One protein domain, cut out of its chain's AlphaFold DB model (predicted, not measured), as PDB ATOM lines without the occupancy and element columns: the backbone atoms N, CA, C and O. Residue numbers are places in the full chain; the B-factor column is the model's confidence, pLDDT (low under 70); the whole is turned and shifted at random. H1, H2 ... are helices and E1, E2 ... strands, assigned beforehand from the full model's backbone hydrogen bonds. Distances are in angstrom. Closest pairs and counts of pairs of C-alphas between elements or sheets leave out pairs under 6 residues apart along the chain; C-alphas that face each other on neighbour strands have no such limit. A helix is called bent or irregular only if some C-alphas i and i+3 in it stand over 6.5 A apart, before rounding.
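AT A GLANCE: This is residues 114 to 313 of the 320 residues of an uncharacterized protein of Phenylobacterium zucineum (UniProt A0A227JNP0). This is a long, loose rod in which three long helices, H4, H5 and H6b, run side by side, with H7 beside H5 near one end, where a tiny sheet of E1 and E2 also sits. The other end is a cluster of short helices, H1, H2, H3 and H6a. The 200 printed residues hold seven named helices and two strands, in the order H1 H2 H3 H4 E1 H5 H6 E2 H7; the class is mostly helix, and the two strands are parallel. The whole is loose, with a radius of gyration of the C-alphas of 22.0 A, and spans 75 by 28 by 27 A.

IN THESE COORDINATES: Find C-alpha 203 at (-27.020, 61.172, 102.723), where E1, residues 203 to 205, begins; E2 is residues 296 to 298. H5, residues 210 to 249, runs 58.5 A from (-38.851, 66.790, 106.260) to (-20.345, 39.686, 57.822). H4, residues 165 to 201, is 52.9 A long, with a kink of 46 degrees near residue 188, and is only just irregular: C-alphas 197 and 200 are 6.9 A apart. H6, residues 254 to 289, was assigned as one helix by its hydrogen bonds but is bent, C-alphas 262 and 265 being 7.2 A apart; its arms are H6a, residues 254 to 262, and H6b, residues 265 to 289, 35.8 A. Look also for H7, residues 299 to 311, H1, residues 114 to 129, H2, residues 138 to 146, and H3, residues 152 to 161, irregular with C-alphas 153 and 156 7.2 A apart.

HOW THE PARTS SIT: Between E1 and E2, N 205 and O 297 are 2.8 A apart, within hydrogen-bond range. E1, H5, H6 and E2 make a strand-helix-strand unit, parallel neighbour strands with helices between, its crossover left-handed. H4, H5, H6b and H7 form an up and down bundle, each running against the one before. H4 touches H6b at a shallow tilt of 29 degrees, closest at the C-alphas of Leu 192 and Ala 282, 5.1 A. H5 touches H7, closest at C-alphas 223 and 310, 6.2 A. H5 and H6a form a helical hairpin. H1 touches H2, closest at C-alphas 123 and 142, 5.5 A; H3 touches H6a, closest at C-alphas 161 and 258, 5.6 A. In H2, H6a, H6b and H7 every O i to N i+4 pair is within hydrogen-bond range; in H1 10 of 12 are, in H3 4 of 6, in H4 27 of 33 and in H5 35 of 36.

THE WHOLE: The C-alphas of Gly 133 and Arg 207, the two farthest apart, are 75.6 A apart. The printed part has no cut and no long link. Its mean pLDDT is 87.0; look for values under 70 at residues 131 to 138, 148 to 150 and 208.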
ATOM      1  N   MET A 114      -8.139  52.392  71.644       85.19
ATOM      2  CA  MET A 114      -9.353  52.667  70.888       85.19
ATOM      3  C   MET A 114      -9.106  52.466  69.387       85.19
ATOM      4  O   MET A 114      -9.877  51.758  68.746       85.19
ATOM      5  N   GLN A 115      -7.997  52.962  68.828       80.44
ATOM      6  CA  GLN A 115      -7.664  52.748  67.416       80.44
ATOM      7  C   GLN A 115      -7.506  51.264  67.070       80.44
ATOM      8  O   GLN A 115      -8.027  50.833  66.045       80.44
ATOM      9  N   MET A 116      -6.855  50.468  67.924       84.94
ATOM     10  CA  MET A 116      -6.748  49.017  67.730       84.94
ATOM     11  C   MET A 116      -8.119  48.329  67.743       84.94
ATOM     12  O   MET A 116      -8.380  47.461  66.909       84.94
ATOM     13  N   PHE A 117      -9.014  48.732  68.652       87.31
ATOM     14  CA  PHE A 117     -10.380  48.211  68.687       87.31
ATOM     15  C   PHE A 117     -11.123  48.516  67.382       87.31
ATOM     16  O   PHE A 117     -11.620  47.593  66.735       87.31
ATOM     17  N   VAL A 118     -11.146  49.780  66.951       83.75
ATOM     18  CA  VAL A 118     -11.839  50.192  65.721       83.75
ATOM     19  C   VAL A 118     -11.208  49.517  64.490       83.75
ATOM     20  O   VAL A 118     -11.939  49.008  63.639       83.75
ATOM     21  N   ALA A 119      -9.873  49.413  64.423       82.69
ATOM     22  CA  ALA A 119      -9.158  48.715  63.348       82.69
ATOM     23  C   ALA A 119      -9.645  47.272  63.185       82.69
ATOM     24  O   ALA A 119      -9.950  46.854  62.071       82.69
ATOM     25  N   SER A 120      -9.765  46.534  64.294       86.25
ATOM     26  CA  SER A 120     -10.179  45.126  64.275       86.25
ATOM     27  C   SER A 120     -11.556  44.918  63.636       86.25
ATOM     28  O   SER A 120     -11.750  43.953  62.903       86.25
ATOM     29  N   GLN A 121     -12.493  45.845  63.863       87.00
ATOM     30  CA  GLN A 121     -13.843  45.783  63.297       87.00
ATOM     31  C   GLN A 121     -13.829  46.133  61.805       87.00
ATOM     32  O   GLN A 121     -14.507  45.511  60.994       87.00
ATOM     33  N   ILE A 122     -13.019  47.115  61.416       83.81
ATOM     34  CA  ILE A 122     -12.921  47.546  60.021       83.81
ATOM     35  C   ILE A 122     -12.227  46.488  59.148       83.81
ATOM     36  O   ILE A 122     -12.638  46.269  58.007       83.81
ATOM     37  N   MET A 123     -11.200  45.808  59.670       82.75
ATOM     38  CA  MET A 123     -10.438  44.793  58.928       82.75
ATOM     39  C   MET A 123     -11.336  43.690  58.372       82.75
ATOM     40  O   MET A 123     -11.199  43.342  57.202       82.75
ATOM     41  N   THR A 124     -12.307  43.208  59.153       83.50
ATOM     42  CA  THR A 124     -13.259  42.189  58.689       83.50
ATOM     43  C   THR A 124     -14.039  42.656  57.456       83.50
ATOM     44  O   THR A 124     -14.249  41.882  56.529       83.50
ATOM     45  N   VAL A 125     -14.440  43.931  57.403       82.12
ATOM     46  CA  VAL A 125     -15.176  44.490  56.256       82.12
ATOM     47  C   VAL A 125     -14.287  44.633  55.026       82.12
ATOM     48  O   VAL A 125     -14.717  44.308  53.919       82.12
ATOM     49  N   ILE A 126     -13.035  45.059  55.209       80.12
ATOM     50  CA  ILE A 126     -12.058  45.129  54.116       80.12
ATOM     51  C   ILE A 126     -11.828  43.742  53.513       80.12
ATOM     52  O   ILE A 126     -11.871  43.594  52.297       80.12
ATOM     53  N   GLU A 127     -11.621  42.714  54.334       80.25
ATOM     54  CA  GLU A 127     -11.364  41.353  53.839       80.25
ATOM     55  C   GLU A 127     -12.505  40.793  52.981       80.25
ATOM     56  O   GLU A 127     -12.268  39.955  52.113       80.25
ATOM     57  N   MET A 128     -13.734  41.264  53.200       78.44
ATOM     58  CA  MET A 128     -14.891  40.891  52.386       78.44
ATOM     59  C   MET A 128     -15.015  41.713  51.103       78.44
ATOM     60  O   MET A 128     -15.450  41.188  50.080       78.44
ATOM     61  N   ALA A 129     -14.678  43.004  51.154       76.69
ATOM     62  CA  ALA A 129     -14.835  43.911  50.019       76.69
ATOM     63  C   ALA A 129     -13.689  43.810  48.999       76.69
ATOM     64  O   ALA A 129     -13.882  44.144  47.830       76.69
ATOM     65  N   PHE A 130     -12.509  43.347  49.419       76.25
ATOM     66  CA  PHE A 130     -11.318  43.277  48.577       76.25
ATOM     67  C   PHE A 130     -10.961  41.814  48.239       76.25
ATOM     68  O   PHE A 130     -10.859  40.981  49.140       76.25
ATOM     69  N   PRO A 131     -10.748  41.461  46.953       63.53
ATOM     70  CA  PRO A 131     -10.435  40.091  46.546       63.53
ATOM     71  C   PRO A 131      -9.151  39.541  47.186       63.53
ATOM     72  O   PRO A 131      -8.143  40.244  47.302       63.53
ATOM     73  N   LYS A 132      -9.140  38.241  47.512       60.28
ATOM     74  CA  LYS A 132      -7.922  37.530  47.937       60.28
ATOM     75  C   LYS A 132      -6.889  37.568  46.805       60.28
ATOM     76  O   LYS A 132      -7.121  36.985  45.751       60.28
ATOM     77  N   GLY A 133      -5.763  38.245  47.027       54.81
ATOM     78  CA  GLY A 133      -4.682  38.390  46.040       54.81
ATOM     79  C   GLY A 133      -4.214  39.827  45.819       54.81
ATOM     80  O   GLY A 133      -3.180  40.034  45.191       54.81
ATOM     81  N   VAL A 134      -4.915  40.825  46.369       54.41
ATOM     82  CA  VAL A 134      -4.367  42.180  46.450       54.41
ATOM     83  C   VAL A 134      -3.341  42.208  47.592       54.41
ATOM     84  O   VAL A 134      -3.697  42.166  48.763       54.41
ATOM     85  N   GLU A 135      -2.049  42.288  47.266       52.12
ATOM     86  CA  GLU A 135      -0.917  42.406  48.210       52.12
ATOM     87  C   GLU A 135      -0.947  43.678  49.097       52.12
ATOM     88  O   GLU A 135      -0.002  43.980  49.837       52.12
ATOM     89  N   THR A 136      -2.033  44.457  49.071       55.75
ATOM     90  CA  THR A 136      -2.232  45.574  49.995       55.75
ATOM     91  C   THR A 136      -2.695  45.021  51.335       55.75
ATOM     92  O   THR A 136      -3.869  44.743  51.539       55.75
ATOM     93  N   ARG A 137      -1.732  44.849  52.249       67.56
ATOM     94  CA  ARG A 137      -1.932  44.459  53.656       67.56
ATOM     95  C   ARG A 137      -3.229  45.074  54.200       67.56
ATOM     96  O   ARG A 137      -3.288  46.295  54.331       67.56
ATOM     97  N   THR A 138      -4.224  44.249  54.529       69.19
ATOM     98  CA  THR A 138      -5.519  44.634  55.128       69.19
ATOM     99  C   THR A 138      -5.354  45.662  56.251       69.19
ATOM    100  O   THR A 138      -6.117  46.616  56.350       69.19
ATOM    101  N   GLU A 139      -4.286  45.527  57.040       72.12
ATOM    102  CA  GLU A 139      -3.881  46.463  58.095       72.12
ATOM    103  C   GLU A 139      -3.678  47.900  57.591       72.12
ATOM    104  O   GLU A 139      -4.116  48.850  58.234       72.12
ATOM    105  N   LYS A 140      -3.046  48.082  56.422       76.56
ATOM    106  CA  LYS A 140      -2.855  49.404  55.811       76.56
ATOM    107  C   LYS A 140      -4.191  50.000  55.384       76.56
ATOM    108  O   LYS A 140      -4.412  51.175  55.631       76.56
ATOM    109  N   LEU A 141      -5.083  49.213  54.783       74.50
ATOM    110  CA  LEU A 141      -6.414  49.687  54.385       74.50
ATOM    111  C   LEU A 141      -7.271  50.047  55.607       74.50
ATOM    112  O   LEU A 141      -7.959  51.064  55.597       74.50
ATOM    113  N   ALA A 142      -7.173  49.271  56.689       73.25
ATOM    114  CA  ALA A 142      -7.860  49.572  57.941       73.25
ATOM    115  C   ALA A 142      -7.328  50.866  58.564       73.25
ATOM    116  O   ALA A 142      -8.112  51.723  58.966       73.25
ATOM    117  N   ALA A 143      -6.007  51.059  58.565       75.62
ATOM    118  CA  ALA A 143      -5.387  52.302  59.010       75.62
ATOM    119  C   ALA A 143      -5.827  53.516  58.170       75.62
ATOM    120  O   ALA A 143      -5.993  54.605  58.717       75.62
ATOM    121  N   LEU A 144      -6.066  53.340  56.865       76.81
ATOM    122  CA  LEU A 144      -6.586  54.404  55.999       76.81
ATOM    123  C   LEU A 144      -8.042  54.729  56.293       76.81
ATOM    124  O   LEU A 144      -8.372  55.905  56.400       76.81
ATOM    125  N   LEU A 145      -8.889  53.717  56.499       74.25
ATOM    126  CA  LEU A 145     -10.278  53.947  56.902       74.25
ATOM    127  C   LEU A 145     -10.351  54.641  58.255       74.25
ATOM    128  O   LEU A 145     -11.232  55.464  58.450       74.25
ATOM    129  N   LEU A 146      -9.426  54.350  59.171       72.44
ATOM    130  CA  LEU A 146      -9.297  55.062  60.441       72.44
ATOM    131  C   LEU A 146      -8.790  56.492  60.283       72.44
ATOM    132  O   LEU A 146      -9.093  57.323  61.138       72.44
ATOM    133  N   SER A 147      -8.060  56.795  59.211       73.38
ATOM    134  CA  SER A 147      -7.591  58.147  58.933       73.38
ATOM    135  C   SER A 147      -8.755  59.088  58.608       73.38
ATOM    136  O   SER A 147      -9.825  58.665  58.172       73.38
ATOM    137  N   THR A 148      -8.548  60.380  58.841       64.94
ATOM    138  CA  THR A 148      -9.530  61.439  58.561       64.94
ATOM    139  C   THR A 148      -9.603  61.802  57.075       64.94
ATOM    140  O   THR A 148     -10.407  62.652  56.697       64.94
ATOM    141  N   GLN A 149      -8.764  61.185  56.234       64.44
ATOM    142  CA  GLN A 149      -8.675  61.463  54.805       64.44
ATOM    143  C   GLN A 149      -9.381  60.380  53.989       64.44
ATOM    144  O   GLN A 149      -9.272  59.189  54.280       64.44
ATOM    145  N   ILE A 150     -10.092  60.811  52.946       62.41
ATOM    146  CA  ILE A 150     -10.610  59.912  51.916       62.41
ATOM    147  C   ILE A 150      -9.409  59.434  51.101       62.41
ATOM    148  O   ILE A 150      -8.670  60.246  50.549       62.41
ATOM    149  N   ASP A 151      -9.210  58.121  51.053       70.56
ATOM    150  CA  ASP A 151      -8.144  57.498  50.278       70.56
ATOM    151  C   ASP A 151      -8.754  56.755  49.084       70.56
ATOM    152  O   ASP A 151      -9.647  55.925  49.262       70.56
ATOM    153  N   GLU A 152      -8.258  57.027  47.875       73.88
ATOM    154  CA  GLU A 152      -8.728  56.407  46.624       73.88
ATOM    155  C   GLU A 152      -8.687  54.872  46.669       73.88
ATOM    156  O   GLU A 152      -9.479  54.200  46.011       73.88
ATOM    157  N   ARG A 153      -7.814  54.276  47.496       75.69
ATOM    158  CA  ARG A 153      -7.743  52.817  47.671       75.69
ATOM    159  C   ARG A 153      -8.990  52.226  48.325       75.69
ATOM    160  O   ARG A 153      -9.176  51.014  48.269       75.69
ATOM    161  N   LEU A 154      -9.826  53.051  48.952       78.38
ATOM    162  CA  LEU A 154     -11.070  52.649  49.611       78.38
ATOM    163  C   LEU A 154     -12.293  52.766  48.695       78.38
ATOM    164  O   LEU A 154     -13.374  52.299  49.051       78.38
ATOM    165  N   GLU A 155     -12.109  53.305  47.492       81.00
ATOM    166  CA  GLU A 155     -13.151  53.453  46.480       81.00
ATOM    167  C   GLU A 155     -13.907  52.145  46.163       81.00
ATOM    168  O   GLU A 155     -15.139  52.178  46.095       81.00
ATOM    169  N   PRO A 156     -13.260  50.960  46.081       83.38
ATOM    170  CA  PRO A 156     -13.982  49.704  45.873       83.38
ATOM    171  C   PRO A 156     -15.043  49.419  46.944       83.38
ATOM    172  O   PRO A 156     -16.126  48.929  46.624       83.38
ATOM    173  N   LEU A 157     -14.778  49.767  48.210       83.12
ATOM    174  CA  LEU A 157     -15.739  49.583  49.299       83.12
ATOM    175  C   LEU A 157     -16.963  50.490  49.111       83.12
ATOM    176  O   LEU A 157     -18.096  50.034  49.272       83.12
ATOM    177  N   ARG A 158     -16.748  51.751  48.715       87.69
ATOM    178  CA  ARG A 158     -17.831  52.690  48.392       87.69
ATOM    179  C   ARG A 158     -18.699  52.169  47.245       87.69
ATOM    180  O   ARG A 158     -19.927  52.187  47.346       87.69
ATOM    181  N   MET A 159     -18.071  51.653  46.187       85.38
ATOM    182  CA  MET A 159     -18.767  51.082  45.030       85.38
ATOM    183  C   MET A 159     -19.606  49.853  45.406       85.38
ATOM    184  O   MET A 159     -20.767  49.762  45.004       85.38
ATOM    185  N   VAL A 160     -19.059  48.934  46.212       84.62
ATOM    186  CA  VAL A 160     -19.782  47.747  46.713       84.62
ATOM    187  C   VAL A 160     -21.011  48.154  47.527       84.62
ATOM    188  O   VAL A 160     -22.089  47.577  47.366       84.62
ATOM    189  N   LEU A 161     -20.867  49.180  48.365       86.69
ATOM    190  CA  LEU A 161     -21.950  49.708  49.187       86.69
ATOM    191  C   LEU A 161     -22.912  50.620  48.416       86.69
ATOM    192  O   LEU A 161     -23.945  50.981  48.966       86.69
ATOM    193  N   ARG A 162     -22.635  50.968  47.151       89.88
ATOM    194  CA  ARG A 162     -23.481  51.851  46.322       89.88
ATOM    195  C   ARG A 162     -23.855  53.146  47.050       89.88
ATOM    196  O   ARG A 162     -25.033  53.520  47.124       89.88
ATOM    197  N   LEU A 163     -22.846  53.774  47.638       90.50
ATOM    198  CA  LEU A 163     -22.949  55.074  48.287       90.50
ATOM    199  C   LEU A 163     -22.329  56.124  47.369       90.50
ATOM    200  O   LEU A 163     -21.294  55.868  46.750       90.50
ATOM    201  N   ASP A 164     -22.950  57.292  47.267       91.94
ATOM    202  CA  ASP A 164     -22.269  58.468  46.730       91.94
ATOM    203  C   ASP A 164     -21.149  58.926  47.685       91.94
ATOM    204  O   ASP A 164     -20.951  58.363  48.765       91.94
ATOM    205  N   GLU A 165     -20.345  59.890  47.245       87.19
ATOM    206  CA  GLU A 165     -19.170  60.340  47.993       87.19
ATOM    207  C   GLU A 165     -19.537  60.993  49.337       87.19
ATOM    208  O   GLU A 165     -18.888  60.714  50.351       87.19
ATOM    209  N   ASP A 166     -20.600  61.800  49.366       87.62
ATOM    210  CA  ASP A 166     -21.055  62.506  50.567       87.62
ATOM    211  C   ASP A 166     -21.614  61.527  51.598       87.62
ATOM    212  O   ASP A 166     -21.138  61.482  52.737       87.62
ATOM    213  N   ALA A 167     -22.540  60.666  51.175       89.38
ATOM    214  CA  ALA A 167     -23.135  59.631  52.008       89.38
ATOM    215  C   ALA A 167     -22.085  58.648  52.539       89.38
ATOM    216  O   ALA A 167     -22.164  58.201  53.685       89.38
ATOM    217  N   TYR A 168     -21.075  58.315  51.729       88.44
ATOM    218  CA  TYR A 168     -19.965  57.480  52.174       88.44
ATOM    219  C   TYR A 168     -19.148  58.176  53.261       88.44
ATOM    220  O   TYR A 168     -18.926  57.599  54.324       88.44
ATOM    221  N   ARG A 169     -18.735  59.427  53.038       85.06
ATOM    222  CA  ARG A 169     -17.954  60.201  54.009       85.06
ATOM    223  C   ARG A 169     -18.693  60.370  55.338       85.06
ATOM    224  O   ARG A 169     -18.101  60.143  56.396       85.06
ATOM    225  N   GLU A 170     -19.963  60.754  55.297       86.44
ATOM    226  CA  GLU A 170     -20.778  60.936  56.501       86.44
ATOM    227  C   GLU A 170     -21.053  59.610  57.207       86.44
ATOM    228  O   GLU A 170     -20.831  59.503  58.415       86.44
ATOM    229  N   GLY A 171     -21.444  58.574  56.462       89.62
ATOM    230  CA  GLY A 171     -21.692  57.242  57.005       89.62
ATOM    231  C   GLY A 171     -20.450  56.645  57.669       89.62
ATOM    232  O   GLY A 171     -20.539  56.107  58.773       89.62
ATOM    233  N   MET A 172     -19.275  56.789  57.051       87.50
ATOM    234  CA  MET A 172     -18.007  56.311  57.608       87.50
ATOM    235  C   MET A 172     -17.625  57.043  58.897       87.50
ATOM    236  O   MET A 172     -17.194  56.399  59.857       87.50
ATOM    237  N   PHE A 173     -17.799  58.368  58.954       86.44
ATOM    238  CA  PHE A 173     -17.573  59.134  60.182       86.44
ATOM    239  C   PHE A 173     -18.503  58.666  61.306       86.44
ATOM    240  O   PHE A 173     -18.037  58.350  62.403       86.44
ATOM    241  N   SER A 174     -19.799  58.557  61.020       88.88
ATOM    242  CA  SER A 174     -20.788  58.095  61.990       88.88
ATOM    243  C   SER A 174     -20.481  56.674  62.454       88.88
ATOM    244  O   SER A 174     -20.509  56.408  63.651       88.88
ATOM    245  N   TRP A 175     -20.077  55.773  61.552       90.62
ATOM    246  CA  TRP A 175     -19.682  54.412  61.914       90.62
ATOM    247  C   TRP A 175     -18.471  54.375  62.856       90.62
ATOM    248  O   TRP A 175     -18.521  53.679  63.873       90.62
ATOM    249  N   LYS A 176     -17.421  55.173  62.608       87.44
ATOM    250  CA  LYS A 176     -16.326  55.343  63.587       87.44
ATOM    251  C   LYS A 176     -16.857  55.828  64.934       87.44
ATOM    252  O   LYS A 176     -16.394  55.364  65.973       87.44
ATOM    253  N   GLY A 177     -17.838  56.728  64.914       87.81
ATOM    254  CA  GLY A 177     -18.533  57.214  66.099       87.81
ATOM    255  C   GLY A 177     -19.243  56.117  66.891       87.81
ATOM    256  O   GLY A 177     -19.066  56.018  68.103       87.81
ATOM    257  N   PHE A 178     -19.974  55.233  66.210       91.75
ATOM    258  CA  PHE A 178     -20.592  54.050  66.816       91.75
ATOM    259  C   PHE A 178     -19.557  53.124  67.455       91.75
ATOM    260  O   PHE A 178     -19.728  52.701  68.599       91.75
ATOM    261  N   LEU A 179     -18.464  52.839  66.744       90.88
ATOM    262  CA  LEU A 179     -17.380  52.000  67.256       90.88
ATOM    263  C   LEU A 179     -16.703  52.635  68.478       90.88
ATOM    264  O   LEU A 179     -16.428  51.942  69.459       90.88
ATOM    265  N   TYR A 180     -16.489  53.952  68.456       88.94
ATOM    266  CA  TYR A 180     -15.984  54.695  69.606       88.94
ATOM    267  C   TYR A 180     -16.923  54.580  70.809       88.94
ATOM    268  O   TYR A 180     -16.467  54.244  71.900       88.94
ATOM    269  N   TYR A 181     -18.226  54.807  70.626       90.94
ATOM    270  CA  TYR A 181     -19.180  54.715  71.727       90.94
ATOM    271  C   TYR A 181     -19.318  53.290  72.262       90.94
ATOM    272  O   TYR A 181     -19.344  53.106  73.476       90.94
ATOM    273  N   GLN A 182     -19.299  52.273  71.398       92.44
ATOM    274  CA  GLN A 182     -19.239  50.877  71.834       92.44
ATOM    275  C   GLN A 182     -18.008  50.609  72.713       92.44
ATOM    276  O   GLN A 182     -18.125  49.963  73.753       92.44
ATOM    277  N   TRP A 183     -16.836  51.111  72.316       91.38
ATOM    278  CA  TRP A 183     -15.614  50.988  73.110       91.38
ATOM    279  C   TRP A 183     -15.715  51.746  74.441       91.38
ATOM    280  O   TRP A 183     -15.416  51.186  75.495       91.38
ATOM    281  N   ALA A 184     -16.191  52.994  74.414       89.75
ATOM    282  CA  ALA A 184     -16.329  53.840  75.598       89.75
ATOM    283  C   ALA A 184     -17.289  53.231  76.633       89.75
ATOM    284  O   ALA A 184     -17.052  53.337  77.840       89.75
ATOM    285  N   MET A 185     -18.335  52.530  76.181       93.19
ATOM    286  CA  MET A 185     -19.276  51.843  77.065       93.19
ATOM    287  C   MET A 185     -18.611  50.785  77.950       93.19
ATOM    288  O   MET A 185     -19.052  50.609  79.082       93.19
ATOM    289  N   ALA A 186     -17.513  50.155  77.515       92.06
ATOM    290  CA  ALA A 186     -16.781  49.193  78.341       92.06
ATOM    291  C   ALA A 186     -16.195  49.821  79.624       92.06
ATOM    292  O   ALA A 186     -16.071  49.139  80.639       92.06
ATOM    293  N   ASP A 187     -15.871  51.119  79.599       89.75
ATOM    294  CA  ASP A 187     -15.394  51.877  80.765       89.75
ATOM    295  C   ASP A 187     -16.533  52.632  81.481       89.75
ATOM    296  O   ASP A 187     -16.499  52.848  82.695       89.75
ATOM    297  N   ILE A 188     -17.572  53.055  80.756       93.56
ATOM    298  CA  ILE A 188     -18.736  53.740  81.342       93.56
ATOM    299  C   ILE A 188     -19.601  52.770  82.158       93.56
ATOM    300  O   ILE A 188     -19.947  53.103  83.291       93.56
ATOM    301  N   ASP A 189     -19.917  51.577  81.641       95.56
ATOM    302  CA  ASP A 189     -20.843  50.626  82.280       95.56
ATOM    303  C   ASP A 189     -20.448  50.278  83.733       95.56
ATOM    304  O   ASP A 189     -21.304  50.382  84.618       95.56
ATOM    305  N   PRO A 190     -19.178  49.943  84.053       95.81
ATOM    306  CA  PRO A 190     -18.776  49.657  85.432       95.81
ATOM    307  C   PRO A 190     -18.930  50.857  86.375       95.81
ATOM    308  O   PRO A 190     -19.370  50.702  87.518       95.81
ATOM    309  N   ARG A 191     -18.599  52.069  85.907       95.19
ATOM    310  CA  ARG A 191     -18.742  53.304  86.697       95.19
ATOM    311  C   ARG A 191     -20.208  53.650  86.923       95.19
ATOM    312  O   ARG A 191     -20.589  54.024  88.031       95.19
ATOM    313  N   LEU A 192     -21.032  53.470  85.894       96.19
ATOM    314  CA  LEU A 192     -22.469  53.677  85.966       96.19
ATOM    315  C   LEU A 192     -23.120  52.688  86.941       96.19
ATOM    316  O   LEU A 192     -23.937  53.086  87.768       96.19
ATOM    317  N   ALA A 193     -22.714  51.417  86.905       96.12
ATOM    318  CA  ALA A 193     -23.173  50.400  87.845       96.12
ATOM    319  C   ALA A 193     -22.787  50.736  89.296       96.12
ATOM    320  O   ALA A 193     -23.623  50.613  90.194       96.12
ATOM    321  N   ALA A 194     -21.556  51.206  89.528       94.62
ATOM    322  CA  ALA A 194     -21.114  51.662  90.845       94.62
ATOM    323  C   ALA A 194     -21.943  52.857  91.347       94.62
ATOM    324  O   ALA A 194     -22.432  52.835  92.474       94.62
ATOM    325  N   MET A 195     -22.189  53.855  90.493       95.50
ATOM    326  CA  MET A 195     -23.062  54.984  90.826       95.50
ATOM    327  C   MET A 195     -24.481  54.524  91.179       95.50
ATOM    328  O   MET A 195     -25.014  54.927  92.208       95.50
ATOM    329  N   LEU A 196     -25.097  53.662  90.363       96.31
ATOM    330  CA  LEU A 196     -26.454  53.155  90.606       96.31
ATOM    331  C   LEU A 196     -26.567  52.360  91.912       96.31
ATOM    332  O   LEU A 196     -27.620  52.381  92.551       96.31
ATOM    333  N   LYS A 197     -25.497  51.661  92.302       95.19
ATOM    334  CA  LYS A 197     -25.404  50.956  93.584       95.19
ATOM    335  C   LYS A 197     -25.298  51.927  94.762       95.19
ATOM    336  O   LYS A 197     -25.898  51.678  95.806       95.19
ATOM    337  N   ASP A 198     -24.557  53.017  94.597       94.44
ATOM    338  CA  ASP A 198     -24.226  53.939  95.683       94.44
ATOM    339  C   ASP A 198     -25.261  55.055  95.880       94.44
ATOM    340  O   ASP A 198     -25.453  55.513  97.005       94.44
ATOM    341  N   LEU A 199     -25.955  55.482  94.821       95.44
ATOM    342  CA  LEU A 199     -26.908  56.598  94.854       95.44
ATOM    343  C   LEU A 199     -28.015  56.455  95.921       95.44
ATOM    344  O   LEU A 199     -28.314  57.447  96.596       95.44
ATOM    345  N   PRO A 200     -28.606  55.263  96.161       95.06
ATOM    346  CA  PRO A 200     -29.544  55.070  97.267       95.06
ATOM    347  C   PRO A 200     -28.963  55.473  98.630       95.06
ATOM    348  O   PRO A 200     -29.678  56.057  99.449       95.06
ATOM    349  N   ASN A 201     -27.663  55.240  98.831       93.06
ATOM    350  CA  ASN A 201     -26.952  55.448 100.092       93.06
ATOM    351  C   ASN A 201     -26.480  56.892 100.305       93.06
ATOM    352  O   ASN A 201     -25.965  57.181 101.375       93.06
ATOM    353  N   LEU A 202     -26.664  57.798  99.338       93.75
ATOM    354  CA  LEU A 202     -26.303  59.214  99.485       93.75
ATOM    355  C   LEU A 202     -27.061  59.865 100.651       93.75
ATOM    356  O   LEU A 202     -28.288  59.793 100.706       93.75
ATOM    357  N   GLN A 203     -26.382  60.531 101.573       89.88
ATOM    358  CA  GLN A 203     -27.020  61.172 102.723       89.88
ATOM    359  C   GLN A 203     -26.667  62.653 102.808       89.88
ATOM    360  O   GLN A 203     -25.508  63.039 102.676       89.88
ATOM    361  N   GLY A 204     -27.688  63.470 103.077       90.25
ATOM    362  CA  GLY A 204     -27.514  64.870 103.442       90.25
ATOM    363  C   GLY A 204     -27.129  65.001 104.917       90.25
ATOM    364  O   GLY A 204     -27.852  64.504 105.789       90.25
ATOM    365  N   SER A 205     -26.010  65.664 105.201       87.94
ATOM    366  CA  SER A 205     -25.632  66.103 106.546       87.94
ATOM    367  C   SER A 205     -26.289  67.443 106.899       87.94
ATOM    368  O   SER A 205     -26.761  68.178 106.029       87.94
ATOM    369  N   GLY A 206     -26.333  67.764 108.195       82.44
ATOM    370  CA  GLY A 206     -26.912  69.012 108.701       82.44
ATOM    371  C   GLY A 206     -28.388  68.905 109.097       82.44
ATOM    372  O   GLY A 206     -28.902  67.824 109.400       82.44
ATOM    373  N   ARG A 207     -29.065  70.057 109.167       74.25
ATOM    374  CA  ARG A 207     -30.450  70.160 109.644       74.25
ATOM    375  C   ARG A 207     -31.398  69.487 108.650       74.25
ATOM    376  O   ARG A 207     -31.457  69.858 107.484       74.25
ATOM    377  N   ARG A 208     -32.155  68.498 109.126       66.06
ATOM    378  CA  ARG A 208     -33.132  67.771 108.308       66.06
ATOM    379  C   ARG A 208     -34.464  68.509 108.302       66.06
ATOM    380  O   ARG A 208     -35.184  68.483 109.296       66.06
ATOM    381  N   ASP A 209     -34.785  69.133 107.177       77.12
ATOM    382  CA  ASP A 209     -36.159  69.483 106.833       77.12
ATOM    383  C   ASP A 209     -36.857  68.243 106.240       77.12
ATOM    384  O   ASP A 209     -36.305  67.552 105.375       77.12
ATOM    385  N   GLY A 210     -38.062  67.930 106.724       81.62
ATOM    386  CA  GLY A 210     -38.851  66.790 106.260       81.62
ATOM    387  C   GLY A 210     -39.208  66.879 104.775       81.62
ATOM    388  O   GLY A 210     -39.221  65.851 104.095       81.62
ATOM    389  N   GLN A 211     -39.416  68.092 104.252       85.75
ATOM    390  CA  GLN A 211     -39.717  68.308 102.835       85.75
ATOM    391  C   GLN A 211     -38.502  68.003 101.947       85.75
ATOM    392  O   GLN A 211     -38.614  67.247 100.980       85.75
ATOM    393  N   MET A 212     -37.326  68.521 102.314       87.19
ATOM    394  CA  MET A 212     -36.072  68.269 101.590       87.19
ATOM    395  C   MET A 212     -35.716  66.779 101.589       87.19
ATOM    396  O   MET A 212     -35.384  66.211 100.549       87.19
ATOM    397  N   ALA A 213     -35.852  66.110 102.739       88.19
ATOM    398  CA  ALA A 213     -35.601  64.675 102.845       88.19
ATOM    399  C   ALA A 213     -36.568  63.834 101.987       88.19
ATOM    400  O   ALA A 213     -36.166  62.799 101.444       88.19
ATOM    401  N   GLY A 214     -37.826  64.274 101.856       91.56
ATOM    402  CA  GLY A 214     -38.811  63.681 100.950       91.56
ATOM    403  C   GLY A 214     -38.382  63.796  99.488       91.56
ATOM    404  O   GLY A 214     -38.257  62.775  98.811       91.56
ATOM    405  N   TYR A 215     -38.051  65.011  99.037       92.94
ATOM    406  CA  TYR A 215     -37.592  65.254  97.666       92.94
ATOM    407  C   TYR A 215     -36.356  64.416  97.310       92.94
ATOM    408  O   TYR A 215     -36.357  63.734  96.288       92.94
ATOM    409  N   VAL A 216     -35.336  64.387  98.178       94.12
ATOM    410  CA  VAL A 216     -34.107  63.598  97.958       94.12
ATOM    411  C   VAL A 216     -34.419  62.119  97.728       94.12
ATOM    412  O   VAL A 216     -33.828  61.483  96.854       94.12
ATOM    413  N   ARG A 217     -35.348  61.547  98.504       94.06
ATOM    414  CA  ARG A 217     -35.731  60.136  98.366       94.06
ATOM    415  C   ARG A 217     -36.352  59.862  97.001       94.06
ATOM    416  O   ARG A 217     -35.973  58.891  96.352       94.06
ATOM    417  N   GLU A 218     -37.277  60.710  96.571       96.06
ATOM    418  CA  GLU A 218     -37.964  60.544  95.291       96.06
ATOM    419  C   GLU A 218     -37.041  60.805  94.095       96.06
ATOM    420  O   GLU A 218     -37.062  60.036  93.131       96.06
ATOM    421  N   ALA A 219     -36.197  61.838  94.173       95.81
ATOM    422  CA  ALA A 219     -35.250  62.197  93.122       95.81
ATOM    423  C   ALA A 219     -34.284  61.044  92.826       95.81
ATOM    424  O   ALA A 219     -34.123  60.652  91.673       95.81
ATOM    425  N   LYS A 220     -33.733  60.388  93.859       96.75
ATOM    426  CA  LYS A 220     -32.907  59.178  93.682       96.75
ATOM    427  C   LYS A 220     -33.633  58.086  92.901       96.75
ATOM    428  O   LYS A 220     -33.050  57.489  92.000       96.75
ATOM    429  N   THR A 221     -34.896  57.809  93.231       96.75
ATOM    430  CA  THR A 221     -35.688  56.787  92.532       96.75
ATOM    431  C   THR A 221     -35.923  57.165  91.070       96.75
ATOM    432  O   THR A 221     -35.757  56.314  90.193       96.75
ATOM    433  N   ARG A 222     -36.260  58.433  90.793       96.19
ATOM    434  CA  ARG A 222     -36.441  58.939  89.424       96.19
ATOM    435  C   ARG A 222     -35.148  58.856  88.615       96.19
ATOM    436  O   ARG A 222     -35.173  58.308  87.516       96.19
ATOM    437  N   ILE A 223     -34.023  59.290  89.183       96.31
ATOM    438  CA  ILE A 223     -32.698  59.223  88.551       96.31
ATOM    439  C   ILE A 223     -32.319  57.774  88.237       96.31
ATOM    440  O   ILE A 223     -31.953  57.478  87.106       96.31
ATOM    441  N   ILE A 224     -32.454  56.836  89.186       97.19
ATOM    442  CA  ILE A 224     -32.134  55.414  88.943       97.19
ATOM    443  C   ILE A 224     -32.944  54.861  87.770       97.19
ATOM    444  O   ILE A 224     -32.399  54.146  86.926       97.19
ATOM    445  N   LYS A 225     -34.244  55.177  87.713       96.31
ATOM    446  CA  LYS A 225     -35.111  54.755  86.610       96.31
ATOM    447  C   LYS A 225     -34.645  55.363  85.285       96.31
ATOM    448  O   LYS A 225     -34.442  54.617  84.331       96.31
ATOM    449  N   ALA A 226     -34.420  56.674  85.251       95.44
ATOM    450  CA  ALA A 226     -34.036  57.396  84.043       95.44
ATOM    451  C   ALA A 226     -32.651  56.977  83.517       95.44
ATOM    452  O   ALA A 226     -32.491  56.767  82.320       95.44
ATOM    453  N   VAL A 227     -31.665  56.740  84.389       96.00
ATOM    454  CA  VAL A 227     -30.350  56.205  83.986       96.00
ATOM    455  C   VAL A 227     -30.484  54.824  83.344       96.00
ATOM    456  O   VAL A 227     -29.859  54.556  82.318       96.00
ATOM    457  N   ARG A 228     -31.288  53.929  83.936       96.00
ATOM    458  CA  ARG A 228     -31.506  52.578  83.389       96.00
ATOM    459  C   ARG A 228     -32.175  52.625  82.021       96.00
ATOM    460  O   ARG A 228     -31.784  51.868  81.137       96.00
ATOM    461  N   GLU A 229     -33.151  53.510  81.855       95.19
ATOM    462  CA  GLU A 229     -33.819  53.762  80.580       95.19
ATOM    463  C   GLU A 229     -32.841  54.302  79.533       95.19
ATOM    464  O   GLU A 229     -32.683  53.688  78.480       95.19
ATOM    465  N   ARG A 230     -32.069  55.340  79.866       92.94
ATOM    466  CA  ARG A 230     -31.047  55.908  78.977       92.94
ATOM    467  C   ARG A 230     -30.010  54.872  78.546       92.94
ATOM    468  O   ARG A 230     -29.656  54.795  77.375       92.94
ATOM    469  N   ARG A 231     -29.549  54.027  79.474       95.56
ATOM    470  CA  ARG A 231     -28.623  52.927  79.169       95.56
ATOM    471  C   ARG A 231     -29.264  51.897  78.242       95.56
ATOM    472  O   ARG A 231     -28.599  51.433  77.318       95.56
ATOM    473  N   ARG A 232     -30.526  51.517  78.482       95.62
ATOM    474  CA  ARG A 232     -31.267  50.596  77.603       95.62
ATOM    475  C   ARG A 232     -31.312  51.149  76.179       95.62
ATOM    476  O   ARG A 232     -30.955  50.432  75.255       95.62
ATOM    477  N   GLU A 233     -31.641  52.423  76.023       93.75
ATOM    478  CA  GLU A 233     -31.684  53.077  74.716       93.75
ATOM    479  C   GLU A 233     -30.317  53.129  74.011       93.75
ATOM    480  O   GLU A 233     -30.250  52.985  72.793       93.75
ATOM    481  N   VAL A 234     -29.218  53.316  74.755       94.50
ATOM    482  CA  VAL A 234     -27.851  53.197  74.206       94.50
ATOM    483  C   VAL A 234     -27.607  51.781  73.683       94.50
ATOM    484  O   VAL A 234     -27.090  51.615  72.582       94.50
ATOM    485  N   SER A 235     -27.996  50.756  74.448       94.88
ATOM    486  CA  SER A 235     -27.868  49.357  74.014       94.88
ATOM    487  C   SER A 235     -28.706  49.063  72.765       94.88
ATOM    488  O   SER A 235     -28.210  48.424  71.846       94.88
ATOM    489  N   GLU A 236     -29.941  49.564  72.700       93.94
ATOM    490  CA  GLU A 236     -30.823  49.413  71.535       93.94
ATOM    491  C   GLU A 236     -30.233  50.080  70.285       93.94
ATOM    492  O   GLU A 236     -30.206  49.472  69.218       93.94
ATOM    493  N   ALA A 237     -29.692  51.296  70.416       92.06
ATOM    494  CA  ALA A 237     -29.039  51.994  69.310       92.06
ATOM    495  C   ALA A 237     -27.786  51.252  68.807       92.06
ATOM    496  O   ALA A 237     -27.578  51.147  67.598       92.06
ATOM    497  N   LEU A 238     -26.968  50.701  69.711       94.12
ATOM    498  CA  LEU A 238     -25.807  49.887  69.336       94.12
ATOM    499  C   LEU A 238     -26.211  48.559  68.672       94.12
ATOM    500  O   LEU A 238     -25.528  48.122  67.745       94.12
ATOM    501  N   GLU A 239     -27.333  47.950  69.065       95.12
ATOM    502  CA  GLU A 239     -27.812  46.709  68.439       95.12
ATOM    503  C   GLU A 239     -28.252  46.927  66.982       95.12
ATOM    504  O   GLU A 239     -28.071  46.034  66.155       95.12
ATOM    505  N   VAL A 240     -28.750  48.119  66.615       93.50
ATOM    506  CA  VAL A 240     -29.024  48.460  65.202       93.50
ATOM    507  C   VAL A 240     -27.756  48.295  64.357       93.50
ATOM    508  O   VAL A 240     -27.796  47.676  63.290       93.50
ATOM    509  N   TYR A 241     -26.617  48.784  64.860       93.69
ATOM    510  CA  TYR A 241     -25.314  48.568  64.235       93.69
ATOM    511  C   TYR A 241     -24.925  47.083  64.245       93.69
ATOM    512  O   TYR A 241     -24.578  46.542  63.194       93.69
ATOM    513  N   HIS A 242     -25.000  46.397  65.393       93.44
ATOM    514  CA  HIS A 242     -24.590  44.988  65.495       93.44
ATOM    515  C   HIS A 242     -25.386  44.075  64.567       93.44
ATOM    516  O   HIS A 242     -24.803  43.176  63.959       93.44
ATOM    517  N   SER A 243     -26.685  44.320  64.405       94.69
ATOM    518  CA  SER A 243     -27.536  43.593  63.467       94.69
ATOM    519  C   SER A 243     -27.097  43.829  62.022       94.69
ATOM    520  O   SER A 243     -26.876  42.864  61.290       94.69
ATOM    521  N   ALA A 244     -26.907  45.088  61.611       93.50
ATOM    522  CA  ALA A 244     -26.472  45.425  60.255       93.50
ATOM    523  C   ALA A 244     -25.071  44.870  59.937       93.50
ATOM    524  O   ALA A 244     -24.819  44.357  58.845       93.50
ATOM    525  N   TYR A 245     -24.166  44.917  60.915       91.88
ATOM    526  CA  TYR A 245     -22.818  44.372  60.807       91.88
ATOM    527  C   TYR A 245     -22.819  42.841  60.696       91.88
ATOM    528  O   TYR A 245     -22.093  42.275  59.877       91.88
ATOM    529  N   ARG A 246     -23.668  42.151  61.469       93.12
ATOM    530  CA  ARG A 246     -23.868  40.694  61.373       93.12
ATOM    531  C   ARG A 246     -24.446  40.301  60.016       93.12
ATOM    532  O   ARG A 246     -23.994  39.335  59.409       93.12
ATOM    533  N   ASP A 247     -25.397  41.080  59.513       92.44
ATOM    534  CA  ASP A 247     -25.985  40.865  58.194       92.44
ATOM    535  C   ASP A 247     -24.951  40.985  57.065       92.44
ATOM    536  O   ASP A 247     -24.947  40.160  56.150       92.44
ATOM    537  N   LEU A 248     -24.029  41.946  57.160       89.44
ATOM    538  CA  LEU A 248     -22.907  42.077  56.232       89.44
ATOM    539  C   LEU A 248     -21.915  40.911  56.349       89.44
ATOM    540  O   LEU A 248     -21.554  40.316  55.337       89.44
ATOM    541  N   THR A 249     -21.476  40.598  57.570       87.44
ATOM    542  CA  THR A 249     -20.345  39.686  57.822       87.44
ATOM    543  C   THR A 249     -20.698  38.204  57.765       87.44
ATOM    544  O   THR A 249     -19.857  37.390  57.395       87.44
ATOM    545  N   GLN A 250     -21.923  37.838  58.141       88.81
ATOM    546  CA  GLN A 250     -22.335  36.441  58.307       88.81
ATOM    547  C   GLN A 250     -23.449  36.044  57.340       88.81
ATOM    548  O   GLN A 250     -23.456  34.917  56.849       88.81
ATOM    549  N   ASN A 251     -24.372  36.961  57.030       87.56
ATOM    550  CA  ASN A 251     -25.558  36.641  56.226       87.56
ATOM    551  C   ASN A 251     -25.437  37.060  54.752       87.56
ATOM    552  O   ASN A 251     -26.372  36.832  53.984       87.56
ATOM    553  N   GLY A 252     -24.322  37.683  54.349       83.50
ATOM    554  CA  GLY A 252     -24.087  38.109  52.967       83.50
ATOM    555  C   GLY A 252     -25.064  39.183  52.473       83.50
ATOM    556  O   GLY A 252     -25.385  39.221  51.288       83.50
ATOM    557  N   LYS A 253     -25.562  40.047  53.369       87.81
ATOM    558  CA  LYS A 253     -26.526  41.122  53.076       87.81
ATOM    559  C   LYS A 253     -25.867  42.509  53.180       87.81
ATOM    560  O   LYS A 253     -26.151  43.259  54.112       87.81
ATOM    561  N   PRO A 254     -25.027  42.916  52.209       85.56
ATOM    562  CA  PRO A 254     -24.319  44.198  52.264       85.56
ATOM    563  C   PRO A 254     -25.248  45.418  52.229       85.56
ATOM    564  O   PRO A 254     -24.893  46.481  52.733       85.56
ATOM    565  N   MET A 255     -26.459  45.271  51.678       90.31
ATOM    566  CA  MET A 255     -27.436  46.362  51.622       90.31
ATOM    567  C   MET A 255     -27.973  46.745  53.006       90.31
ATOM    568  O   MET A 255     -28.228  47.919  53.235       90.31
ATOM    569  N   ALA A 256     -28.042  45.810  53.960       90.69
ATOM    570  CA  ALA A 256     -28.431  46.139  55.332       90.69
ATOM    571  C   ALA A 256     -27.409  47.081  55.996       90.69
ATOM    572  O   ALA A 256     -27.779  48.018  56.701       90.69
ATOM    573  N   PHE A 257     -26.117  46.873  55.722       92.19
ATOM    574  CA  PHE A 257     -25.059  47.747  56.225       92.19
ATOM    575  C   PHE A 257     -25.023  49.101  55.514       92.19
ATOM    576  O   PHE A 257     -24.828  50.122  56.163       92.19
ATOM    577  N   ARG A 258     -25.291  49.134  54.204       92.94
ATOM    578  CA  ARG A 258     -25.522  50.388  53.472       92.94
ATOM    579  C   ARG A 258     -26.661  51.198  54.099       92.94
ATOM    580  O   ARG A 258     -26.489  52.384  54.355       92.94
ATOM    581  N   ASP A 259     -27.804  50.566  54.354       94.19
ATOM    582  CA  ASP A 259     -28.977  51.236  54.925       94.19
ATOM    583  C   ASP A 259     -28.702  51.748  56.344       94.19
ATOM    584  O   ASP A 259     -29.182  52.818  56.718       94.19
ATOM    585  N   PHE A 260     -27.887  51.022  57.116       94.62
ATOM    586  CA  PHE A 260     -27.341  51.524  58.373       94.62
ATOM    587  C   PHE A 260     -26.472  52.767  58.155       94.62
ATOM    588  O   PHE A 260     -26.733  53.776  58.796       94.62
ATOM    589  N   LEU A 261     -25.482  52.736  57.253       93.31
ATOM    590  CA  LEU A 261     -24.581  53.874  57.015       93.31
ATOM    591  C   LEU A 261     -25.330  55.144  56.597       93.31
ATOM    592  O   LEU A 261     -24.959  56.228  57.035       93.31
ATOM    593  N   LEU A 262     -26.405  55.008  55.817       93.88
ATOM    594  CA  LEU A 262     -27.265  56.130  55.428       93.88
ATOM    595  C   LEU A 262     -28.033  56.741  56.610       93.88
ATOM    596  O   LEU A 262     -28.276  57.940  56.618       93.88
ATOM    597  N   LYS A 263     -28.409  55.933  57.609       93.12
ATOM    598  CA  LYS A 263     -29.121  56.382  58.822       93.12
ATOM    599  C   LYS A 263     -28.187  56.700  59.991       93.12
ATOM    600  O   LYS A 263     -28.620  57.243  61.006       93.12
ATOM    601  N   ALA A 264     -26.917  56.321  59.884       91.69
ATOM    602  CA  ALA A 264     -25.946  56.430  60.957       91.69
ATOM    603  C   ALA A 264     -25.741  57.872  61.446       91.69
ATOM    604  O   ALA A 264     -25.591  58.009  62.655       91.69
ATOM    605  N   PRO A 265     -25.756  58.934  60.607       88.50
ATOM    606  CA  PRO A 265     -25.644  60.316  61.083       88.50
ATOM    607  C   PRO A 265     -26.692  60.696  62.137       88.50
ATOM    608  O   PRO A 265     -26.329  61.115  63.236       88.50
ATOM    609  N   ASP A 266     -27.974  60.456  61.858       87.31
ATOM    610  CA  ASP A 266     -29.058  60.790  62.789       87.31
ATOM    611  C   ASP A 266     -28.970  59.950  64.067       87.31
ATOM    612  O   ASP A 266     -29.054  60.461  65.188       87.31
ATOM    613  N   LEU A 267     -28.733  58.644  63.913       89.00
ATOM    614  CA  LEU A 267     -28.604  57.738  65.052       89.00
ATOM    615  C   LEU A 267     -27.364  58.051  65.899       89.00
ATOM    616  O   LEU A 267     -27.402  57.879  67.116       89.00
ATOM    617  N   PHE A 268     -26.277  58.524  65.285       87.31
ATOM    618  CA  PHE A 268     -25.046  58.921  65.964       87.31
ATOM    619  C   PHE A 268     -25.275  60.137  66.864       87.31
ATOM    620  O   PHE A 268     -24.819  60.127  68.007       87.31
ATOM    621  N   MET A 269     -26.027  61.139  66.398       83.50
ATOM    622  CA  MET A 269     -26.391  62.303  67.213       83.50
ATOM    623  C   MET A 269     -27.186  61.889  68.453       83.50
ATOM    624  O   MET A 269     -26.858  62.278  69.576       83.50
ATOM    625  N   VAL A 270     -28.190  61.036  68.253       85.50
ATOM    626  CA  VAL A 270     -29.036  60.511  69.332       85.50
ATOM    627  C   VAL A 270     -28.222  59.651  70.305       85.50
ATOM    628  O   VAL A 270     -28.366  59.783  71.519       85.50
ATOM    629  N   LEU A 271     -27.352  58.778  69.794       90.38
ATOM    630  CA  LEU A 271     -26.478  57.934  70.607       90.38
ATOM    631  C   LEU A 271     -25.508  58.778  71.438       90.38
ATOM    632  O   LEU A 271     -25.363  58.529  72.634       90.38
ATOM    633  N   GLY A 272     -24.880  59.786  70.833       87.50
ATOM    634  CA  GLY A 272     -23.909  60.639  71.507       87.50
ATOM    635  C   GLY A 272     -24.506  61.455  72.646       87.50
ATOM    636  O   GLY A 272     -23.914  61.512  73.721       87.50
ATOM    637  N   ASP A 273     -25.716  61.998  72.479       84.44
ATOM    638  CA  ASP A 273     -26.437  62.672  73.570       84.44
ATOM    639  C   ASP A 273     -26.716  61.710  74.743       84.44
ATOM    640  O   ASP A 273     -26.486  62.021  75.919       84.44
ATOM    641  N   LYS A 274     -27.163  60.489  74.433       88.62
ATOM    642  CA  LYS A 274     -27.460  59.468  75.447       88.62
ATOM    643  C   LYS A 274     -26.212  59.014  76.196       88.62
ATOM    644  O   LYS A 274     -26.240  58.954  77.427       88.62
ATOM    645  N   VAL A 275     -25.126  58.725  75.475       91.56
ATOM    646  CA  VAL A 275     -23.841  58.317  76.060       91.56
ATOM    647  C   VAL A 275     -23.223  59.462  76.860       91.56
ATOM    648  O   VAL A 275     -22.786  59.242  77.990       91.56
ATOM    649  N   GLY A 276     -23.250  60.687  76.332       87.62
ATOM    650  CA  GLY A 276     -22.748  61.879  77.011       87.62
ATOM    651  C   GLY A 276     -23.436  62.109  78.356       87.62
ATOM    652  O   GLY A 276     -22.762  62.337  79.359       87.62
ATOM    653  N   ALA A 277     -24.761  61.940  78.411       87.56
ATOM    654  CA  ALA A 277     -25.535  62.046  79.647       87.56
ATOM    655  C   ALA A 277     -25.066  61.049  80.724       87.56
ATOM    656  O   ALA A 277     -24.694  61.446  81.827       87.56
ATOM    657  N   ILE A 278     -25.038  59.750  80.409       92.75
ATOM    658  CA  ILE A 278     -24.656  58.721  81.393       92.75
ATOM    659  C   ILE A 278     -23.167  58.793  81.761       92.75
ATOM    660  O   ILE A 278     -22.807  58.547  82.913       92.75
ATOM    661  N   SER A 279     -22.309  59.178  80.810       91.12
ATOM    662  CA  SER A 279     -20.877  59.396  81.028       91.12
ATOM    663  C   SER A 279     -20.629  60.563  81.983       91.12
ATOM    664  O   SER A 279     -19.820  60.435  82.908       91.12
ATOM    665  N   HIS A 280     -21.360  61.671  81.810       88.38
ATOM    666  CA  HIS A 280     -21.284  62.839  82.683       88.38
ATOM    667  C   HIS A 280     -21.635  62.473  84.128       88.38
ATOM    668  O   HIS A 280     -20.818  62.686  85.023       88.38
ATOM    669  N   LEU A 281     -22.785  61.824  84.340       92.81
ATOM    670  CA  LEU A 281     -23.225  61.384  85.667       92.81
ATOM    671  C   LEU A 281     -22.200  60.459  86.334       92.81
ATOM    672  O   LEU A 281     -21.785  60.696  87.469       92.81
ATOM    673  N   ALA A 282     -21.753  59.423  85.620       94.00
ATOM    674  CA  ALA A 282     -20.795  58.453  86.146       94.00
ATOM    675  C   ALA A 282     -19.437  59.097  86.485       94.00
ATOM    676  O   ALA A 282     -18.820  58.764  87.502       94.00
ATOM    677  N   SER A 283     -18.972  60.025  85.647       90.88
ATOM    678  CA  SER A 283     -17.701  60.730  85.840       90.88
ATOM    679  C   SER A 283     -17.768  61.718  87.001       90.88
ATOM    680  O   SER A 283     -16.883  61.692  87.860       90.88
ATOM    681  N   PHE A 284     -18.834  62.521  87.080       92.25
ATOM    682  CA  PHE A 284     -19.071  63.428  88.202       92.25
ATOM    683  C   PHE A 284     -19.174  62.658  89.521       92.25
ATOM    684  O   PHE A 284     -18.492  62.993  90.488       92.25
ATOM    685  N   TRP A 285     -19.955  61.572  89.547       94.56
ATOM    686  CA  TRP A 285     -20.115  60.742  90.739       94.56
ATOM    687  C   TRP A 285     -18.779  60.201  91.247       94.56
ATOM    688  O   TRP A 285     -18.458  60.322  92.433       94.56
ATOM    689  N   LYS A 286     -17.970  59.633  90.341       92.44
ATOM    690  CA  LYS A 286     -16.632  59.130  90.667       92.44
ATOM    691  C   LYS A 286     -15.748  60.247  91.214       92.44
ATOM    692  O   LYS A 286     -15.111  60.043  92.240       92.44
ATOM    693  N   TYR A 287     -15.712  61.405  90.557       91.50
ATOM    694  CA  TYR A 287     -14.930  62.554  91.012       91.50
ATOM    695  C   TYR A 287     -15.336  62.968  92.432       91.50
ATOM    696  O   TYR A 287     -14.506  62.934  93.342       91.50
ATOM    697  N   ARG A 288     -16.626  63.249  92.644       91.56
ATOM    698  CA  ARG A 288     -17.146  63.808  93.895       91.56
ATOM    699  C   ARG A 288     -17.086  62.850  95.087       91.56
ATOM    700  O   ARG A 288     -16.847  63.291  96.214       91.56
ATOM    701  N   PHE A 289     -17.323  61.558  94.867       91.19
ATOM    702  CA  PHE A 289     -17.441  60.571  95.946       91.19
ATOM    703  C   PHE A 289     -16.277  59.574  96.018       91.19
ATOM    704  O   PHE A 289     -16.285  58.708  96.892       91.19
ATOM    705  N   SER A 290     -15.243  59.709  95.177       84.88
ATOM    706  CA  SER A 290     -14.010  58.900  95.243       84.88
ATOM    707  C   SER A 290     -13.427  58.798  96.659       84.88
ATOM    708  O   SER A 290     -13.070  57.706  97.089       84.88
ATOM    709  N   ASN A 291     -13.423  59.911  97.400       80.50
ATOM    710  CA  ASN A 291     -12.845  60.021  98.744       80.50
ATOM    711  C   ASN A 291     -13.889  60.103  99.876       80.50
ATOM    712  O   ASN A 291     -13.528  60.364 101.018       80.50
ATOM    713  N   SER A 292     -15.180  59.900  99.585       79.38
ATOM    714  CA  SER A 292     -16.262  59.963 100.585       79.38
ATOM    715  C   SER A 292     -17.006  58.623 100.654       79.38
ATOM    716  O   SER A 292     -18.089  58.491 100.073       79.38
ATOM    717  N   PRO A 293     -16.426  57.592 101.305       75.12
ATOM    718  CA  PRO A 293     -16.990  56.238 101.334       75.12
ATOM    719  C   PRO A 293     -18.366  56.184 102.004       75.12
ATOM    720  O   PRO A 293     -19.200  55.374 101.613       75.12
ATOM    721  N   GLU A 294     -18.635  57.087 102.950       80.38
ATOM    722  CA  GLU A 294     -19.926  57.187 103.638       80.38
ATOM    723  C   GLU A 294     -21.030  57.806 102.769       80.38
ATOM    724  O   GLU A 294     -22.198  57.774 103.147       80.38
ATOM    725  N   ARG A 295     -20.677  58.358 101.594       89.88
ATOM    726  CA  ARG A 295     -21.606  59.037 100.674       89.88
ATOM    727  C   ARG A 295     -22.395  60.140 101.386       89.88
ATOM    728  O   ARG A 295     -23.593  60.294 101.176       89.88
ATOM    729  N   VAL A 296     -21.709  60.913 102.225       89.38
ATOM    730  CA  VAL A 296     -22.281  62.050 102.952       89.38
ATOM    731  C   VAL A 296     -21.823  63.358 102.308       89.38
ATOM    732  O   VAL A 296     -20.642  63.523 101.987       89.38
ATOM    733  N   ALA A 297     -22.760  64.283 102.126       91.19
ATOM    734  CA  ALA A 297     -22.524  65.653 101.676       91.19
ATOM    735  C   ALA A 297     -23.528  66.605 102.360       91.19
ATOM    736  O   ALA A 297     -24.573  66.134 102.817       91.19
ATOM    737  N   PRO A 298     -23.246  67.916 102.476       92.38
ATOM    738  CA  PRO A 298     -24.229  68.906 102.918       92.38
ATOM    739  C   PRO A 298     -25.560  68.776 102.167       92.38
ATOM    740  O   PRO A 298     -25.572  68.531 100.963       92.38
ATOM    741  N   MET A 299     -26.690  68.930 102.868       91.81
ATOM    742  CA  MET A 299     -28.021  68.743 102.268       91.81
ATOM    743  C   MET A 299     -28.250  69.611 101.021       91.81
ATOM    744  O   MET A 299     -28.797  69.119 100.041       91.81
ATOM    745  N   GLU A 300     -27.819  70.871 101.047       90.19
ATOM    746  CA  GLU A 300     -27.950  71.797  99.912       90.19
ATOM    747  C   GLU A 300     -27.207  71.275  98.678       90.19
ATOM    748  O   GLU A 300     -27.793  71.165  97.606       90.19
ATOM    749  N   GLU A 301     -25.972  70.809  98.858       91.69
ATOM    750  CA  GLU A 301     -25.186  70.197  97.786       91.69
ATOM    751  C   GLU A 301     -25.851  68.918  97.246       91.69
ATOM    752  O   GLU A 301     -25.885  68.684  96.040       91.69
ATOM    753  N   VAL A 302     -26.427  68.080  98.119       93.75
ATOM    754  CA  VAL A 302     -27.179  66.889  97.682       93.75
ATOM    755  C   VAL A 302     -28.361  67.282  96.797       93.75
ATOM    756  O   VAL A 302     -28.620  66.603  95.804       93.75
ATOM    757  N   LEU A 303     -29.081  68.353  97.138       91.94
ATOM    758  CA  LEU A 303     -30.188  68.847  96.321       91.94
ATOM    759  C   LEU A 303     -29.696  69.317  94.951       91.94
ATOM    760  O   LEU A 303     -30.272  68.905  93.947       91.94
ATOM    761  N   GLU A 304     -28.616  70.096  94.906       90.75
ATOM    762  CA  GLU A 304     -28.018  70.582  93.657       90.75
ATOM    763  C   GLU A 304     -27.573  69.431  92.748       90.75
ATOM    764  O   GLU A 304     -27.938  69.399  91.574       90.75
ATOM    765  N   ILE A 305     -26.864  68.437  93.297       92.75
ATOM    766  CA  ILE A 305     -26.412  67.258  92.542       92.75
ATOM    767  C   ILE A 305     -27.603  66.503  91.942       92.75
ATOM    768  O   ILE A 305     -27.571  66.103  90.779       92.75
ATOM    769  N   LEU A 306     -28.657  66.270  92.730       94.38
ATOM    770  CA  LEU A 306     -29.818  65.514  92.260       94.38
ATOM    771  C   LEU A 306     -30.618  66.299  91.215       94.38
ATOM    772  O   LEU A 306     -31.059  65.704  90.236       94.38
ATOM    773  N   GLN A 307     -30.764  67.613  91.384       90.69
ATOM    774  CA  GLN A 307     -31.410  68.480  90.397       90.69
ATOM    775  C   GLN A 307     -30.633  68.516  89.081       90.69
ATOM    776  O   GLN A 307     -31.238  68.419  88.014       90.69
ATOM    777  N   ASP A 308     -29.304  68.604  89.149       88.31
ATOM    778  CA  ASP A 308     -28.447  68.557  87.970       88.31
ATOM    779  C   ASP A 308     -28.549  67.199  87.265       88.31
ATOM    780  O   ASP A 308     -28.743  67.142  86.054       88.31
ATOM    781  N   PHE A 309     -28.557  66.092  88.014       92.31
ATOM    782  CA  PHE A 309     -28.756  64.753  87.452       92.31
ATOM    783  C   PHE A 309     -30.136  64.593  86.804       92.31
ATOM    784  O   PHE A 309     -30.242  64.000  85.731       92.31
ATOM    785  N   GLU A 310     -31.198  65.118  87.421       90.31
ATOM    786  CA  GLU A 310     -32.538  65.127  86.827       90.31
ATOM    787  C   GLU A 310     -32.564  65.955  85.535       90.31
ATOM    788  O   GLU A 310     -33.069  65.477  84.521       90.31
ATOM    789  N   ALA A 311     -31.953  67.142  85.517       83.31
ATOM    790  CA  ALA A 311     -31.827  67.963  84.311       83.31
ATOM    791  C   ALA A 311     -30.976  67.278  83.223       83.31
ATOM    792  O   ALA A 311     -31.299  67.342  82.034       83.31
ATOM    793  N   ALA A 312     -29.925  66.561  83.625       83.19
ATOM    794  CA  ALA A 312     -29.047  65.767  82.773       83.19
ATOM    795  C   ALA A 312     -29.673  64.434  82.300       83.19
ATOM    796  O   ALA A 312     -29.127  63.758  81.424       83.19
ATOM    797  N   LEU A 313     -30.859  64.069  82.782       87.12
ATOM    798  CA  LEU A 313     -31.596  62.883  82.330       87.12
ATOM    799  C   LEU A 313     -32.975  63.204  81.760       87.12
ATOM    800  O   LEU A 313     -33.595  62.324  81.167       87.12
TER     801      LEU A 313